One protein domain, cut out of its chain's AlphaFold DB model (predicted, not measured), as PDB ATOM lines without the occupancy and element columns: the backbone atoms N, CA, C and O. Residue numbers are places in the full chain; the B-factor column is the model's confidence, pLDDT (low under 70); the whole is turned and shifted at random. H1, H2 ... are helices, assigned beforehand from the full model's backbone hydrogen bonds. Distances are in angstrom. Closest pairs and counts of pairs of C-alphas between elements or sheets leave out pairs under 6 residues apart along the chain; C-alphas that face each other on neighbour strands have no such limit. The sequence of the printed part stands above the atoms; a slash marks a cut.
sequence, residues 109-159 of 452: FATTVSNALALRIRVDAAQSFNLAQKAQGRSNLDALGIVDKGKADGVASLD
ATOM      1  N   PHE A 109      -2.862 -33.454  -9.446       95.00
ATOM      2  CA  PHE A 109      -1.671 -33.155  -8.637       95.00
ATOM      3  C   PHE A 109      -0.986 -34.399  -8.050       95.00
ATOM      4  O   PHE A 109       0.219 -34.595  -8.218       95.00
ATOM      5  N   ALA A 110      -1.747 -35.298  -7.415       95.81
ATOM      6  CA  ALA A 110      -1.202 -36.524  -6.830       95.81
ATOM      7  C   ALA A 110      -0.534 -37.440  -7.875       95.81
ATOM      8  O   ALA A 110       0.532 -38.007  -7.620       95.81
ATOM      9  N   THR A 111      -1.133 -37.559  -9.061       96.81
ATOM     10  CA  THR A 111      -0.581 -38.319 -10.190       96.81
ATOM     11  C   THR A 111       0.668 -37.634 -10.740       96.81
ATOM     12  O   THR A 111       1.681 -38.298 -10.950       96.81
ATOM     13  N   THR A 112       0.634 -36.312 -10.920       95.81
ATOM     14  CA  THR A 112       1.773 -35.515 -11.402       95.81
ATOM     15  C   THR A 112       2.982 -35.658 -10.482       95.81
ATOM     16  O   THR A 112       4.074 -36.006 -10.940       95.81
ATOM     17  N   VAL A 113       2.788 -35.483  -9.171       96.44
ATOM     18  CA  VAL A 113       3.847 -35.651  -8.165       96.44
ATOM     19  C   VAL A 113       4.352 -37.094  -8.136       96.44
ATOM     20  O   VAL A 113       5.562 -37.314  -8.140       96.44
ATOM     21  N   SER A 114       3.458 -38.086  -8.173       95.19
ATOM     22  CA  SER A 114       3.854 -39.503  -8.184       95.19
ATOM     23  C   SER A 114       4.691 -39.857  -9.416       95.19
ATOM     24  O   SER A 114       5.709 -40.537  -9.291       95.19
ATOM     25  N   ASN A 115       4.323 -39.347 -10.594       94.19
ATOM     26  CA  ASN A 115       5.078 -39.543 -11.831       94.19
ATOM     27  C   ASN A 115       6.460 -38.876 -11.768       94.19
ATOM     28  O   ASN A 115       7.453 -39.485 -12.164       94.19
ATOM     29  N   ALA A 116       6.548 -37.655 -11.233       93.81
ATOM     30  CA  ALA A 116       7.823 -36.961 -11.053       93.81
ATOM     31  C   ALA A 116       8.748 -37.706 -10.074       93.81
ATOM     32  O   ALA A 116       9.945 -37.851 -10.327       93.81
ATOM     33  N   LEU A 117       8.197 -38.230  -8.975       93.94
ATOM     34  CA  LEU A 117       8.943 -39.039  -8.011       93.94
ATOM     35  C   LEU A 117       9.365 -40.395  -8.592       93.94
ATOM     36  O   LEU A 117      10.466 -40.852  -8.295       93.94
ATOM     37  N   ALA A 118       8.555 -41.014  -9.457       92.75
ATOM     38  CA  ALA A 118       8.894 -42.280 -10.111       92.75
ATOM     39  C   ALA A 118      10.134 -42.183 -11.020       92.75
ATOM     40  O   ALA A 118      10.797 -43.194 -11.248       92.75
ATOM     41  N   LEU A 119      10.473 -40.981 -11.503       92.19
ATOM     42  CA  LEU A 119      11.684 -40.715 -12.288       92.19
ATOM     43  C   LEU A 119      12.941 -40.503 -11.429       92.19
ATOM     44  O   LEU A 119      14.048 -40.477 -11.972       92.19
ATOM     45  N   ARG A 120      12.809 -40.346 -10.104       92.56
ATOM     46  CA  ARG A 120      13.967 -40.240  -9.208       92.56
ATOM     47  C   ARG A 120      14.596 -41.608  -8.978       92.56
ATOM     48  O   ARG A 120      13.892 -42.588  -8.743       92.56
ATOM     49  N   ILE A 121      15.926 -41.643  -9.009       91.62
ATOM     50  CA  ILE A 121      16.713 -42.844  -8.721       91.62
ATOM     51  C   ILE A 121      16.630 -43.147  -7.224       91.62
ATOM     52  O   ILE A 121      17.011 -42.325  -6.391       91.62
ATOM     53  N   ARG A 122      16.148 -44.341  -6.896       91.75
ATOM     54  CA  ARG A 122      16.174 -44.942  -5.566       91.75
ATOM     55  C   ARG A 122      17.510 -45.626  -5.321       91.75
ATOM     56  O   ARG A 122      18.108 -46.196  -6.230       91.75
ATOM     57  N   VAL A 123      17.946 -45.588  -4.068       90.81
ATOM     58  CA  VAL A 123      19.193 -46.216  -3.602       90.81
ATOM     59  C   VAL A 123      18.939 -47.506  -2.820       90.81
ATOM     60  O   VAL A 123      19.853 -48.297  -2.617       90.81
ATOM     61  N   ASP A 124      17.697 -47.724  -2.392       94.75
ATOM     62  CA  ASP A 124      17.244 -48.812  -1.525       94.75
ATOM     63  C   ASP A 124      16.609 -49.979  -2.295       94.75
ATOM     64  O   ASP A 124      16.605 -51.113  -1.819       94.75
ATOM     65  N   ALA A 125      16.083 -49.725  -3.494       92.69
ATOM     66  CA  ALA A 125      15.373 -50.725  -4.280       92.69
ATOM     67  C   ALA A 125      15.564 -50.527  -5.785       92.69
ATOM     68  O   ALA A 125      15.596 -49.400  -6.284       92.69
ATOM     69  N   ALA A 126      15.597 -51.639  -6.524       90.38
ATOM     70  CA  ALA A 126      15.676 -51.619  -7.979       90.38
ATOM     71  C   ALA A 126      14.478 -50.875  -8.604       90.38
ATOM     72  O   ALA A 126      13.337 -50.977  -8.142       90.38
ATOM     73  N   GLN A 127      14.749 -50.138  -9.682       91.12
ATOM     74  CA  GLN A 127      13.750 -49.447 -10.496       91.12
ATOM     75  C   GLN A 127      13.944 -49.781 -11.975       91.12
ATOM     76  O   GLN A 127      15.067 -49.879 -12.479       91.12
ATOM     77  N   SER A 128      12.827 -49.932 -12.680       90.69
ATOM     78  CA  SER A 128      12.817 -50.170 -14.118       90.69
ATOM     79  C   SER A 128      12.776 -48.841 -14.861       90.69
ATOM     80  O   SER A 128      11.748 -48.179 -14.913       90.69
ATOM     81  N   PHE A 129      13.903 -48.483 -15.468       91.69
ATOM     82  CA  PHE A 129      14.027 -47.345 -16.375       91.69
ATOM     83  C   PHE A 129      14.341 -47.820 -17.793       91.69
ATOM     84  O   PHE A 129      15.021 -48.839 -17.985       91.69
ATOM     85  N   ASN A 130      13.893 -47.060 -18.790       92.81
ATOM     86  CA  ASN A 130      14.319 -47.274 -20.170       92.81
ATOM     87  C   ASN A 130      15.804 -46.879 -20.360       92.81
ATOM     88  O   ASN A 130      16.436 -46.311 -19.466       92.81
ATOM     89  N   LEU A 131      16.394 -47.201 -21.518       89.00
ATOM     90  CA  LEU A 131      17.822 -46.947 -21.771       89.00
ATOM     91  C   LEU A 131      18.199 -45.457 -21.676       89.00
ATOM     92  O   LEU A 131      19.242 -45.142 -21.103       89.00
ATOM     93  N   ALA A 132      17.356 -44.557 -22.191       90.75
ATOM     94  CA  ALA A 132      17.610 -43.114 -22.183       90.75
ATOM     95  C   ALA A 132      17.570 -42.537 -20.758       90.75
ATOM     96  O   ALA A 132      18.484 -41.826 -20.349       90.75
ATOM     97  N   GLN A 133      16.570 -42.927 -19.963       92.75
ATOM     98  CA  GLN A 133      16.463 -42.570 -18.546       92.75
ATOM     99  C   GLN A 133      17.667 -43.075 -17.747       92.75
ATOM    100  O   GLN A 133      18.226 -42.336 -16.942       92.75
ATOM    101  N   LYS A 134      18.124 -44.310 -18.004       89.94
ATOM    102  CA  LYS A 134      19.344 -44.837 -17.374       89.94
ATOM    103  C   LYS A 134      20.578 -44.024 -17.755       89.94
ATOM    104  O   LYS A 134      21.452 -43.861 -16.914       89.94
ATOM    105  N   ALA A 135      20.696 -43.572 -19.004       88.69
ATOM    106  CA  ALA A 135      21.825 -42.754 -19.446       88.69
ATOM    107  C   ALA A 135      21.823 -41.375 -18.771       88.69
ATOM    108  O   ALA A 135      22.824 -41.007 -18.165       88.69
ATOM    109  N   GLN A 136      20.685 -40.671 -18.778       91.31
ATOM    110  CA  GLN A 136      20.547 -39.378 -18.098       91.31
ATOM    111  C   GLN A 136      20.786 -39.502 -16.591       91.31
ATOM    112  O   GLN A 136      21.507 -38.706 -16.004       91.31
ATOM    113  N   GLY A 137      20.208 -40.528 -15.967       92.25
ATOM    114  CA  GLY A 137      20.370 -40.795 -14.546       92.25
ATOM    115  C   GLY A 137      21.823 -41.039 -14.141       92.25
ATOM    116  O   GLY A 137      22.274 -40.518 -13.128       92.25
ATOM    117  N   ARG A 138      22.571 -41.782 -14.967       90.25
ATOM    118  CA  ARG A 138      24.016 -41.964 -14.794       90.25
ATOM    119  C   ARG A 138      24.783 -40.654 -14.964       90.25
ATOM    120  O   ARG A 138      25.601 -40.343 -14.112       90.25
ATOM    121  N   SER A 139      24.460 -39.871 -15.994       90.56
ATOM    122  CA  SER A 139      25.073 -38.558 -16.224       90.56
ATOM    123  C   SER A 139      24.839 -37.587 -15.066       90.56
ATOM    124  O   SER A 139      25.757 -36.874 -14.701       90.56
ATOM    125  N   ASN A 140      23.646 -37.564 -14.466       91.94
ATOM    126  CA  ASN A 140      23.339 -36.678 -13.334       91.94
ATOM    127  C   ASN A 140      24.116 -37.036 -12.056       91.94
ATOM    128  O   ASN A 140      24.219 -36.210 -11.156       91.94
ATOM    129  N   LEU A 141      24.579 -38.283 -11.949       92.19
ATOM    130  CA  LEU A 141      25.329 -38.800 -10.805       92.19
ATOM    131  C   LEU A 141      26.830 -38.930 -11.101       92.19
ATOM    132  O   LEU A 141      27.540 -39.525 -10.293       92.19
ATOM    133  N   ASP A 142      27.287 -38.469 -12.271       87.69
ATOM    134  CA  ASP A 142      28.642 -38.699 -12.790       87.69
ATOM    135  C   ASP A 142      29.070 -40.182 -12.736       87.69
ATOM    136  O   ASP A 142      30.233 -40.533 -12.532       87.69
ATOM    137  N   ALA A 143      28.104 -41.087 -12.908       87.44
ATOM    138  CA  ALA A 143      28.311 -42.526 -12.870       87.44
ATOM    139  C   ALA A 143      28.558 -43.087 -14.277       87.44
ATOM    140  O   ALA A 143      27.868 -42.744 -15.236       87.44
ATOM    141  N   LEU A 144      29.480 -44.042 -14.396       82.12
ATOM    142  CA  LEU A 144      29.730 -44.778 -15.639       82.12
ATOM    143  C   LEU A 144      28.945 -46.099 -15.655       82.12
ATOM    144  O   LEU A 144      28.781 -46.772 -14.636       82.12
ATOM    145  N   GLY A 145      28.394 -46.461 -16.813       79.44
ATOM    146  CA  GLY A 145      27.523 -47.621 -16.986       79.44
ATOM    147  C   GLY A 145      28.241 -48.878 -17.463       79.44
ATOM    148  O   GLY A 145      29.392 -48.867 -17.879       79.44
ATOM    149  N   ILE A 146      27.508 -49.995 -17.490       77.25
ATOM    150  CA  ILE A 146      27.998 -51.267 -18.055       77.25
ATOM    151  C   ILE A 146      28.385 -51.122 -19.537       77.25
ATOM    152  O   ILE A 146      29.299 -51.801 -19.989       77.25
ATOM    153  N   VAL A 147      27.717 -50.235 -20.280       73.88
ATOM    154  CA  VAL A 147      28.018 -49.944 -21.695       73.88
ATOM    155  C   VAL A 147      29.364 -49.242 -21.896       73.88
ATOM    156  O   VAL A 147      29.944 -49.348 -22.973       73.88
ATOM    157  N   ASP A 148      29.875 -48.591 -20.850       79.12
ATOM    158  CA  ASP A 148      31.151 -47.872 -20.855       79.12
ATOM    159  C   ASP A 148      32.312 -48.800 -20.451       79.12
ATOM    160  O   ASP A 148      33.477 -48.402 -20.446       79.12
ATOM    161  N   LYS A 149      32.022 -50.072 -20.128       82.50
ATOM    162  CA  LYS A 149      33.051 -51.067 -19.815       82.50
ATOM    163  C   LYS A 149      33.941 -51.315 -21.030       82.50
ATOM    164  O   LYS A 149      33.463 -51.721 -22.088       82.50
ATOM    165  N   GLY A 150      35.246 -51.122 -20.853       76.81
ATOM    166  CA  GLY A 150      36.240 -51.358 -21.902       76.81
ATOM    167  C   GLY A 150      36.169 -50.371 -23.074       76.81
ATOM    168  O   GLY A 150      36.625 -50.700 -24.168       76.81
ATOM    169  N   LYS A 151      35.572 -49.191 -22.872       80.88
ATOM    170  CA  LYS A 151      35.620 -48.062 -23.812       80.88
ATOM    171  C   LYS A 151      36.668 -47.041 -23.366       80.88
ATOM    172  O   LYS A 151      37.052 -47.021 -22.197       80.88
ATOM    173  N   ALA A 152      37.125 -46.210 -24.304       73.00
ATOM    174  CA  ALA A 152      37.937 -45.041 -23.973       73.00
ATOM    175  C   ALA A 152      37.179 -44.166 -22.961       73.00
ATOM    176  O   ALA A 152      35.962 -44.026 -23.081       73.00
ATOM    177  N   ASP A 153      37.891 -43.666 -21.949       72.38
ATOM    178  CA  ASP A 153      37.349 -42.856 -20.844       72.38
ATOM    179  C   ASP A 153      36.241 -43.537 -20.008       72.38
ATOM    180  O   ASP A 153      35.551 -42.897 -19.217       72.38
ATOM    181  N   GLY A 154      36.074 -44.854 -20.166       81.62
ATOM    182  CA  GLY A 154      35.129 -45.669 -19.411       81.62
ATOM    183  C   GLY A 154      35.757 -46.356 -18.197       81.62
ATOM    184  O   GLY A 154      36.809 -45.971 -17.689       81.62
ATOM    185  N   VAL A 155      35.117 -47.433 -17.734       82.50
ATOM    186  CA  VAL A 155      35.657 -48.273 -16.652       82.50
ATOM    187  C   VAL A 155      36.312 -49.526 -17.226       82.50
ATOM    188  O   VAL A 155      35.763 -50.191 -18.109       82.50
ATOM    189  N   ALA A 156      37.486 -49.889 -16.718       86.62
ATOM    190  CA  ALA A 156      38.104 -51.157 -17.078       86.62
ATOM    191  C   ALA A 156      37.269 -52.314 -16.506       86.62
ATOM    192  O   ALA A 156      36.886 -52.297 -15.334       86.62
ATOM    193  N   SER A 157      36.960 -53.324 -17.322       86.38
ATOM    194  CA  SER A 157      36.370 -54.547 -16.769       86.38
ATOM    195  C   SER A 157      37.455 -55.340 -16.050       86.38
ATOM    196  O   SER A 157      38.599 -55.319 -16.489       86.38
ATOM    197  N   LEU A 158      37.101 -56.038 -14.974       88.56
ATOM    198  CA  LEU A 158      37.974 -57.042 -14.374       88.56
ATOM    199  C   LEU A 158      37.535 -58.431 -14.849       88.56
ATOM    200  O   LEU A 158      36.337 -58.698 -14.963       88.56
ATOM    201  N   ASP A 159      38.498 -59.295 -15.146       86.19
ATOM    202  CA  ASP A 159      38.279 -60.717 -15.380       86.19
ATOM    203  C   ASP A 159      38.012 -61.469 -14.061       86.19
ATOM    204  O   ASP A 159      37.997 -60.887 -12.973       86.19
TER     205      ASP A 159
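This is residues 109 to 159 of the 452 residues of an uncharacterized protein of Ochrobactrum sp. BH3 (UniProt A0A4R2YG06). This is a stretched-out piece with little regular structure: helix H1 sticks out along the long axis at one end, a wide loop of residues 119 to 130 leads to helix H2, which lies across the axis, and residues 141 to 159 trail off to the other end with no named element. The printed part has 51 residues, of which 20 lie in two named helices, H1 then H2, and it has no named strand; the class is all helix. It is loose, with a radius of gyration of the C-alphas of 14.1 A, and spans 47 by 19 by 16 A.

H1, residues 109 to 118, begins at C-alpha 109 (-1.671, -33.155, -8.637) and is 14.0 A long from first to last C-alpha. H2, residues 131 to 140, is 14.4 A long and ends at C-alpha 140 (23.339, -36.678, -13.334).

Residues 109 to 117 of H1 stand free. H1 and H2 are apart, with a long link of 12 residues between them. In H1 and H2 every O i to N i+4 pair is within hydrogen-bond range.

The C-alphas of Phe 109 and Asp 159, the two farthest apart, are 49.0 A apart. The printed part has no cut, and no printed residue is under 70 in pLDDT.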